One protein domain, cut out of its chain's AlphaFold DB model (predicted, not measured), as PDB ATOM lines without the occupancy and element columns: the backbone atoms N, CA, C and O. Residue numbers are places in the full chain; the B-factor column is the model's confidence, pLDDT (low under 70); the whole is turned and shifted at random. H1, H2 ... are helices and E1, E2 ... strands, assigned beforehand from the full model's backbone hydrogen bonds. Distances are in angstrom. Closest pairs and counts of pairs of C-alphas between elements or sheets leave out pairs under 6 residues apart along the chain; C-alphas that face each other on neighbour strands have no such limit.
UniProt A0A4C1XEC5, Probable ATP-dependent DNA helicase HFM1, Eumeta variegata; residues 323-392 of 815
ATOM      1  N   GLN A 323     143.209 140.164 158.616       83.56
ATOM      2  CA  GLN A 323     143.705 139.117 159.498       83.56
ATOM      3  C   GLN A 323     144.699 139.739 160.477       83.56
ATOM      4  O   GLN A 323     145.615 140.446 160.062       83.56
ATOM      5  N   LEU A 324     144.514 139.472 161.770       82.19
ATOM      6  CA  LEU A 324     145.418 139.912 162.827       82.19
ATOM      7  C   LEU A 324     146.178 138.701 163.369       82.19
ATOM      8  O   LEU A 324     145.574 137.786 163.928       82.19
ATOM      9  N   THR A 325     147.495 138.709 163.199       81.75
ATOM     10  CA  THR A 325     148.410 137.693 163.720       81.75
ATOM     11  C   THR A 325     149.250 138.328 164.815       81.75
ATOM     12  O   THR A 325     149.832 139.391 164.619       81.75
ATOM     13  N   VAL A 326     149.317 137.682 165.978       81.44
ATOM     14  CA  VAL A 326     150.080 138.177 167.125       81.44
ATOM     15  C   VAL A 326     151.095 137.125 167.536       81.44
ATOM     16  O   VAL A 326     150.723 135.999 167.873       81.44
ATOM     17  N   THR A 327     152.374 137.487 167.483       84.88
ATOM     18  CA  THR A 327     153.497 136.600 167.797       84.88
ATOM     19  C   THR A 327     154.326 137.180 168.946       84.88
ATOM     20  O   THR A 327     154.756 138.332 168.876       84.88
ATOM     21  N   PRO A 328     154.576 136.417 170.024       81.88
ATOM     22  CA  PRO A 328     155.516 136.837 171.059       81.88
ATOM     23  C   PRO A 328     156.934 136.858 170.468       81.88
ATOM     24  O   PRO A 328     157.358 135.875 169.858       81.88
ATOM     25  N   ILE A 329     157.657 137.965 170.645       83.62
ATOM     26  CA  ILE A 329     159.099 138.041 170.365       83.62
ATOM     27  C   ILE A 329     159.872 137.677 171.636       83.62
ATOM     28  O   ILE A 329     160.801 136.876 171.585       83.62
ATOM     29  N   ASP A 330     159.464 138.242 172.773       78.94
ATOM     30  CA  ASP A 330     160.070 138.042 174.090       78.94
ATOM     31  C   ASP A 330     159.003 138.219 175.192       78.94
ATOM     32  O   ASP A 330     157.885 138.662 174.935       78.94
ATOM     33  N   THR A 331     159.358 137.917 176.438       74.69
ATOM     34  CA  THR A 331     158.562 138.092 177.665       74.69
ATOM     35  C   THR A 331     157.907 139.470 177.823       74.69
ATOM     36  O   THR A 331     156.852 139.565 178.453       74.69
ATOM     37  N   LYS A 332     158.506 140.528 177.258       72.31
ATOM     38  CA  LYS A 332     157.975 141.904 177.254       72.31
ATOM     39  C   LYS A 332     157.438 142.377 175.899       72.31
ATOM     40  O   LYS A 332     156.673 143.336 175.883       72.31
ATOM     41  N   ILE A 333     157.840 141.755 174.786       76.50
ATOM     42  CA  ILE A 333     157.629 142.293 173.432       76.50
ATOM     43  C   ILE A 333     156.766 141.343 172.611       76.50
ATOM     44  O   ILE A 333     157.090 140.171 172.408       76.50
ATOM     45  N   VAL A 334     155.684 141.893 172.074       80.94
ATOM     46  CA  VAL A 334     154.731 141.197 171.215       80.94
ATOM     47  C   VAL A 334     154.689 141.900 169.863       80.94
ATOM     48  O   VAL A 334     154.439 143.100 169.804       80.94
ATOM     49  N   SER A 335     154.906 141.149 168.785       81.25
ATOM     50  CA  SER A 335     154.715 141.624 167.417       81.25
ATOM     51  C   SER A 335     153.250 141.486 167.028       81.25
ATOM     52  O   SER A 335     152.651 140.417 167.181       81.25
ATOM     53  N   ILE A 336     152.685 142.555 166.475       81.25
ATOM     54  CA  ILE A 336     151.307 142.598 165.985       81.25
ATOM     55  C   ILE A 336     151.353 142.821 164.472       81.25
ATOM     56  O   ILE A 336     151.706 143.900 164.012       81.25
ATOM     57  N   GLN A 337     151.003 141.796 163.696       82.50
ATOM     58  CA  GLN A 337     150.970 141.849 162.235       82.50
ATOM     59  C   GLN A 337     149.518 141.885 161.747       82.50
ATOM     60  O   GLN A 337     148.777 140.910 161.886       82.50
ATOM     61  N   LEU A 338     149.121 143.000 161.134       82.06
ATOM     62  CA  LEU A 338     147.836 143.153 160.451       82.06
ATOM     63  C   LEU A 338     148.020 142.929 158.941       82.06
ATOM     64  O   LEU A 338     148.893 143.535 158.326       82.06
ATOM     65  N   GLN A 339     147.190 142.082 158.332       83.88
ATOM     66  CA  GLN A 339     147.214 141.803 156.893       83.88
ATOM     67  C   GLN A 339     145.836 142.029 156.262       83.88
ATOM     68  O   GLN A 339     144.850 141.426 156.679       83.88
ATOM     69  N   LEU A 340     145.778 142.849 155.211       84.94
ATOM     70  CA  LEU A 340     144.583 143.053 154.389       84.94
ATOM     71  C   LEU A 340     144.492 141.964 153.302       84.94
ATOM     72  O   LEU A 340     145.235 141.975 152.323       84.94
ATOM     73  N   LEU A 341     143.583 141.007 153.487       87.25
ATOM     74  CA  LEU A 341     143.463 139.780 152.693       87.25
ATOM     75  C   LEU A 341     142.989 140.013 151.256       87.25
ATOM     76  O   LEU A 341     143.446 139.337 150.340       87.25
ATOM     77  N   ASN A 342     142.069 140.956 151.045       87.56
ATOM     78  CA  ASN A 342     141.470 141.245 149.738       87.56
ATOM     79  C   ASN A 342     142.022 142.520 149.078       87.56
ATOM     80  O   ASN A 342     141.362 143.077 148.205       87.56
ATOM     81  N   TYR A 343     143.236 142.951 149.452       85.56
ATOM     82  CA  TYR A 343     143.910 144.146 148.919       85.56
ATOM     83  C   TYR A 343     143.793 144.279 147.389       85.56
ATOM     84  O   TYR A 343     143.395 145.336 146.907       85.56
ATOM     85  N   LEU A 344     144.075 143.204 146.636       86.38
ATOM     86  CA  LEU A 344     144.033 143.215 145.166       86.38
ATOM     87  C   LEU A 344     142.643 143.608 144.641       86.38
ATOM     88  O   LEU A 344     142.516 144.570 143.889       86.38
ATOM     89  N   LEU A 345     141.594 142.941 145.131       86.31
ATOM     90  CA  LEU A 345     140.209 143.199 144.732       86.31
ATOM     91  C   LEU A 345     139.761 144.633 145.064       86.31
ATOM     92  O   LEU A 345     139.019 145.235 144.289       86.31
ATOM     93  N   LEU A 346     140.207 145.184 146.198       86.06
ATOM     94  CA  LEU A 346     139.922 146.573 146.571       86.06
ATOM     95  C   LEU A 346     140.667 147.552 145.652       86.06
ATOM     96  O   LEU A 346     140.054 148.489 145.153       86.06
ATOM     97  N   SER A 347     141.949 147.294 145.360       84.06
ATOM     98  CA  SER A 347     142.762 148.133 144.467       84.06
ATOM     99  C   SER A 347     142.250 148.166 143.020       84.06
ATOM    100  O   SER A 347     142.356 149.190 142.357       84.06
ATOM    101  N   GLU A 348     141.612 147.090 142.550       87.69
ATOM    102  CA  GLU A 348     140.941 147.028 141.240       87.69
ATOM    103  C   GLU A 348     139.577 147.748 141.203       87.69
ATOM    104  O   GLU A 348     138.993 147.907 140.134       87.69
ATOM    105  N   ASN A 349     139.014 148.136 142.355       84.94
ATOM    106  CA  ASN A 349     137.647 148.664 142.471       84.94
ATOM    107  C   ASN A 349     137.583 149.946 143.332       84.94
ATOM    108  O   ASN A 349     136.569 150.173 143.996       84.94
ATOM    109  N   MET A 350     138.636 150.778 143.315       81.62
ATOM    110  CA  MET A 350     138.761 152.006 144.125       81.62
ATOM    111  C   MET A 350     137.513 152.907 144.068       81.62
ATOM    112  O   MET A 350     136.944 153.227 145.110       81.62
ATOM    113  N   ASP A 351     136.999 153.195 142.868       82.25
ATOM    114  CA  ASP A 351     135.821 154.061 142.658       82.25
ATOM    115  C   ASP A 351     134.505 153.488 143.233       82.25
ATOM    116  O   ASP A 351     133.469 154.152 143.267       82.25
ATOM    117  N   ASN A 352     134.499 152.207 143.619       84.50
ATOM    118  CA  ASN A 352     133.303 151.447 143.984       84.50
ATOM    119  C   ASN A 352     133.408 150.752 145.355       84.50
ATOM    120  O   ASN A 352     132.584 149.887 145.666       84.50
ATOM    121  N   LEU A 353     134.381 151.134 146.188       83.56
ATOM    122  CA  LEU A 353     134.582 150.575 147.528       83.56
ATOM    123  C   LEU A 353     133.325 150.710 148.403       83.56
ATOM    124  O   LEU A 353     132.764 151.797 148.564       83.56
ATOM    125  N   THR A 354     132.903 149.613 149.038       82.69
ATOM    126  CA  THR A 354     131.704 149.616 149.900       82.69
ATOM    127  C   THR A 354     131.936 150.402 151.191       82.69
ATOM    128  O   THR A 354     131.013 151.038 151.694       82.69
ATOM    129  N   ALA A 355     133.177 150.419 151.691       74.06
ATOM    130  CA  ALA A 355     133.595 151.221 152.842       74.06
ATOM    131  C   ALA A 355     133.834 152.715 152.515       74.06
ATOM    132  O   ALA A 355     133.916 153.527 153.438       74.06
ATOM    133  N   GLY A 356     133.917 153.074 151.227       77.06
ATOM    134  CA  GLY A 356     134.322 154.400 150.750       77.06
ATOM    135  C   GLY A 356     135.829 154.671 150.864       77.06
ATOM    136  O   GLY A 356     136.563 153.945 151.532       77.06
ATOM    137  N   GLU A 357     136.284 155.737 150.208       69.44
ATOM    138  CA  GLU A 357     137.695 156.162 150.176       69.44
ATOM    139  C   GLU A 357     138.198 156.599 151.563       69.44
ATOM    140  O   GLU A 357     139.259 156.172 152.015       69.44
ATOM    141  N   ASN A 358     137.378 157.371 152.284       70.56
ATOM    142  CA  ASN A 358     137.672 157.919 153.615       70.56
ATOM    143  C   ASN A 358     137.462 156.915 154.769       70.56
ATOM    144  O   ASN A 358     137.176 157.317 155.899       70.56
ATOM    145  N   HIS A 359     137.564 155.611 154.500       76.69
ATOM    146  CA  HIS A 359     137.547 154.595 155.549       76.69
ATOM    147  C   HIS A 359     138.746 154.788 156.482       76.69
ATOM    148  O   HIS A 359     139.871 154.992 156.031       76.69
ATOM    149  N   LYS A 360     138.511 154.697 157.787       76.19
ATOM    150  CA  LYS A 360     139.554 154.676 158.812       76.19
ATOM    151  C   LYS A 360     139.559 153.326 159.507       76.19
ATOM    152  O   LYS A 360     138.540 152.643 159.523       76.19
ATOM    153  N   PHE A 361     140.650 152.961 160.164       78.88
ATOM    154  CA  PHE A 361     140.606 151.873 161.136       78.88
ATOM    155  C   PHE A 361     141.499 152.136 162.344       78.88
ATOM    156  O   PHE A 361     142.505 152.839 162.261       78.88
ATOM    157  N   TYR A 362     141.082 151.583 163.478       82.62
ATOM    158  CA  TYR A 362     141.711 151.738 164.779       82.62
ATOM    159  C   TYR A 362     142.244 150.378 165.233       82.62
ATOM    160  O   TYR A 362     141.492 149.401 165.307       82.62
ATOM    161  N   ILE A 363     143.526 150.313 165.577       83.69
ATOM    162  CA  ILE A 363     144.088 149.218 166.367       83.69
ATOM    163  C   ILE A 363     144.065 149.688 167.818       83.69
ATOM    164  O   ILE A 363     144.693 150.695 168.139       83.69
ATOM    165  N   VAL A 364     143.316 148.989 168.675       85.06
ATOM    166  CA  VAL A 364     143.186 149.324 170.098       85.06
ATOM    167  C   VAL A 364     143.604 148.113 170.924       85.06
ATOM    168  O   VAL A 364     142.916 147.086 170.947       85.06
ATOM    169  N   VAL A 365     144.746 148.232 171.601       83.69
ATOM    170  CA  VAL A 365     145.285 147.202 172.494       83.69
ATOM    171  C   VAL A 365     145.183 147.690 173.929       83.69
ATOM    172  O   VAL A 365     145.653 148.780 174.253       83.69
ATOM    173  N   GLY A 366     144.608 146.863 174.793       84.75
ATOM    174  CA  GLY A 366     144.563 147.106 176.230       84.75
ATOM    175  C   GLY A 366     144.840 145.849 177.040       84.75
ATOM    176  O   GLY A 366     144.866 144.729 176.517       84.75
ATOM    177  N   ASP A 367     145.046 146.038 178.336       79.94
ATOM    178  CA  ASP A 367     145.204 144.947 179.293       79.94
ATOM    179  C   ASP A 367     143.883 144.607 180.019       79.94
ATOM    180  O   ASP A 367     142.782 145.036 179.654       79.94
ATOM    181  N   SER A 368     143.978 143.767 181.050       81.88
ATOM    182  CA  SER A 368     142.861 143.429 181.938       81.88
ATOM    183  C   SER A 368     142.519 144.507 182.975       81.88
ATOM    184  O   SER A 368     141.475 144.400 183.613       81.88
ATOM    185  N   GLU A 369     143.367 145.521 183.153       80.31
ATOM    186  CA  GLU A 369     143.247 146.586 184.159       80.31
ATOM    187  C   GLU A 369     142.705 147.902 183.570       80.31
ATOM    188  O   GLU A 369     142.661 148.919 184.258       80.31
ATOM    189  N   ASN A 370     142.216 147.861 182.323       84.88
ATOM    190  CA  ASN A 370     141.718 149.000 181.543       84.88
ATOM    191  C   ASN A 370     142.811 149.956 181.028       84.88
ATOM    192  O   ASN A 370     142.478 151.016 180.486       84.88
ATOM    193  N   ASN A 371     144.094 149.599 181.141       84.19
ATOM    194  CA  ASN A 371     145.165 150.419 180.590       84.19
ATOM    195  C   ASN A 371     145.184 150.309 179.063       84.19
ATOM    196  O   ASN A 371     145.126 149.212 178.499       84.19
ATOM    197  N   LEU A 372     145.280 151.453 178.391       83.69
ATOM    198  CA  LEU A 372     145.509 151.528 176.954       83.69
ATOM    199  C   LEU A 372     147.009 151.348 176.683       83.69
ATOM    200  O   LEU A 372     147.820 152.149 177.139       83.69
ATOM    201  N   LEU A 373     147.370 150.291 175.954       81.38
ATOM    202  CA  LEU A 373     148.761 149.944 175.637       81.38
ATOM    203  C   LEU A 373     149.183 150.439 174.251       81.38
ATOM    204  O   LEU A 373     150.318 150.860 174.063       81.38
ATOM    205  N   LEU A 374     148.270 150.373 173.279       80.94
ATOM    206  CA  LEU A 374     148.483 150.867 171.921       80.94
ATOM    207  C   LEU A 374     147.170 151.416 171.370       80.94
ATOM    208  O   LEU A 374     146.124 150.766 171.462       80.94
ATOM    209  N   LEU A 375     147.251 152.590 170.753       83.94
ATOM    210  CA  LEU A 375     146.201 153.157 169.924       83.94
ATOM    211  C   LEU A 375     146.839 153.689 168.645       83.94
ATOM    212  O   LEU A 375     147.515 154.712 168.678       83.94
ATOM    213  N   THR A 376     146.576 153.020 167.526       81.25
ATOM    214  CA  THR A 376     147.060 153.459 166.212       81.25
ATOM    215  C   THR A 376     145.878 153.624 165.269       81.25
ATOM    216  O   THR A 376     144.983 152.773 165.222       81.25
ATOM    217  N   THR A 377     145.859 154.728 164.523       80.75
ATOM    218  CA  THR A 377     144.786 155.056 163.577       80.75
ATOM    219  C   THR A 377     145.324 155.119 162.161       80.75
ATOM    220  O   THR A 377     146.333 155.776 161.920       80.75
ATOM    221  N   PHE A 378     144.620 154.498 161.225       78.56
ATOM    222  CA  PHE A 378     144.997 154.432 159.818       78.56
ATOM    223  C   PHE A 378     143.896 155.043 158.956       78.56
ATOM    224  O   PHE A 378     142.710 154.889 159.259       78.56
ATOM    225  N   ASN A 379     144.289 155.736 157.886       73.31
ATOM    226  CA  ASN A 379     143.382 156.383 156.942       73.31
ATOM    227  C   ASN A 379     143.505 155.714 155.563       73.31
ATOM    228  O   ASN A 379     144.610 155.466 155.085       73.31
ATOM    229  N   GLY A 380     142.370 155.480 154.908       63.38
ATOM    230  CA  GLY A 380     142.282 154.846 153.596       63.38
ATOM    231  C   GLY A 380     142.165 153.320 153.655       63.38
ATOM    232  O   GLY A 380     142.654 152.653 154.566       63.38
ATOM    233  N   VAL A 381     141.512 152.752 152.638       58.72
ATOM    234  CA  VAL A 381     141.350 151.294 152.475       58.72
ATOM    235  C   VAL A 381     142.626 150.613 151.958       58.72
ATOM    236  O   VAL A 381     142.877 149.453 152.273       58.72
ATOM    237  N   VAL A 382     143.423 151.317 151.147       54.84
ATOM    238  CA  VAL A 382     144.502 150.733 150.329       54.84
ATOM    239  C   VAL A 382     145.834 151.443 150.601       54.84
ATOM    240  O   VAL A 382     146.445 152.026 149.712       54.84
ATOM    241  N   GLN A 383     146.307 151.382 151.847       51.16
ATOM    242  CA  GLN A 383     147.713 151.660 152.164       51.16
ATOM    243  C   GLN A 383     148.471 150.334 152.294       51.16
ATOM    244  O   GLN A 383     148.088 149.452 153.061       51.16
ATOM    245  N   LYS A 384     149.553 150.170 151.522       37.28
ATOM    246  CA  LYS A 384     150.388 148.958 151.525       37.28
ATOM    247  C   LYS A 384     151.428 149.015 152.653       37.28
ATOM    248  O   LYS A 384     152.631 149.009 152.401       37.28
ATOM    249  N   SER A 385     150.965 149.090 153.898       37.75
ATOM    250  CA  SER A 385     151.815 149.148 155.087       37.75
ATOM    251  C   SER A 385     152.056 147.746 155.667       37.75
ATOM    252  O   SER A 385     151.206 147.158 156.330       37.75
ATOM    253  N   GLN A 386     153.249 147.192 155.425       32.69
ATOM    254  CA  GLN A 386     153.777 146.124 156.279       32.69
ATOM    255  C   GLN A 386     154.220 146.766 157.594       32.69
ATOM    256  O   GLN A 386     155.188 147.522 157.608       32.69
ATOM    257  N   LEU A 387     153.492 146.500 158.677       35.81
ATOM    258  CA  LEU A 387     153.747 147.107 159.982       35.81
ATOM    259  C   LEU A 387     154.414 146.107 160.925       35.81
ATOM    260  O   LEU A 387     153.912 145.003 161.135       35.81
ATOM    261  N   TYR A 388     155.529 146.546 161.502       30.92
ATOM    262  CA  TYR A 388     156.205 145.927 162.635       30.92
ATOM    263  C   TYR A 388     156.392 147.019 163.690       30.92
ATOM    264  O   TYR A 388     157.277 147.860 163.549       30.92
ATOM    265  N   GLU A 389     155.565 147.020 164.733       40.06
ATOM    266  CA  GLU A 389     155.730 147.914 165.883       40.06
ATOM    267  C   GLU A 389     155.963 147.087 167.151       40.06
ATOM    268  O   GLU A 389     155.258 146.112 167.420       40.06
ATOM    269  N   ASN A 390     156.990 147.468 167.914       30.67
ATOM    270  CA  ASN A 390     157.376 146.807 169.156       30.67
ATOM    271  C   ASN A 390     156.707 147.516 170.338       30.67
ATOM    272  O   ASN A 390     157.108 148.624 170.698       30.67
ATOM    273  N   CYS A 391     155.735 146.873 170.986       30.97
ATOM    274  CA  CYS A 391     155.176 147.378 172.241       30.97
ATOM    275  C   CYS A 391     156.208 147.258 173.379       30.97
ATOM    276  O   CYS A 391     156.398 146.173 173.922       30.97
ATOM    277  N   ASN A 392     156.848 148.372 173.755       29.62
ATOM    278  CA  ASN A 392     157.742 148.467 174.913       29.62
ATOM    279  C   ASN A 392     157.069 149.234 176.065       29.62
ATOM    280  O   ASN A 392     156.830 150.433 175.960       29.62
TER     281      ASN A 392
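Overview. This is residues 323 to 392 of the 815 residues of the protein "Probable ATP-dependent DNA helicase HFM1" of Eumeta variegata (UniProt A0A4C1XEC5). Two long two-stranded hairpins, E1 with E2 and E3 with E4, run lengthwise across a gap from each other like the arms of a U, and the short helix H1 with the long link of residues 348 to 359 makes the closed end. After E4, the tail of residues 380 to 392 folds back along the length of the U, beside the gap. The printed part has 70 residues with one named helix and four named strands, in the order E1, E2, H1, E3, E4; under half of the residues are in these elements, and the class is mostly strand. There are two sheets, E1 - E2 and E3 - E4, both antiparallel. The whole is loose, with a radius of gyration of the C-alphas of 14.6 A, and elongated, spanning 44 by 23 by 14 A.

Arrangement. E1, residues 323 to 328, and E2, residues 334 to 340, form a hairpin of antiparallel strands, with 163 degrees between their directions. C-alphas 328 and 334 face each other at 4.4 A. N 325 and O 337 are within hydrogen-bond range at 2.9 A, as are N 337 and O 325 at 2.8 A. A tight link of two residues joins E2 to H1, residues 343 to 347, in which every O i to N i+4 pair is within hydrogen-bond range. H1 is apart from E1. A long link of 12 residues leads on to E3, residues 360 to 367. E3 forms the second hairpin with E4, residues 372 to 379; they are antiparallel, at 172 degrees. C-alphas 360 and 379 face each other at 4.6 A. N 363 and O 376 are within hydrogen-bond range at 2.9 A, as are N 378 and O 361 at 2.9 A. E1 and E2 are each apart from both E3 and E4, and H1 is apart from E4.

Along the chain. E1 begins at C-alpha 323, (143.705, 139.117, 159.498), and is 16.7 A long from first to last C-alpha. E2 measures 19.7 A, and H1 6.1 A. E3 starts at C-alpha 360, (139.554, 154.676, 158.812), and measures 23.4 A. E4 measures 20.7 A and ends at C-alpha 379, (143.382, 156.383, 156.942).

Size, cuts and confidence. The two C-alphas farthest apart, those of Thr 331 and Asp 351, are 44.7 A apart. The printed part has no cut. The link from H1 to E3 is long; the other three links are tight. The mean pLDDT of the printed part is 74.0, and the values under 70 are at residue 357 and residues 380 to 392.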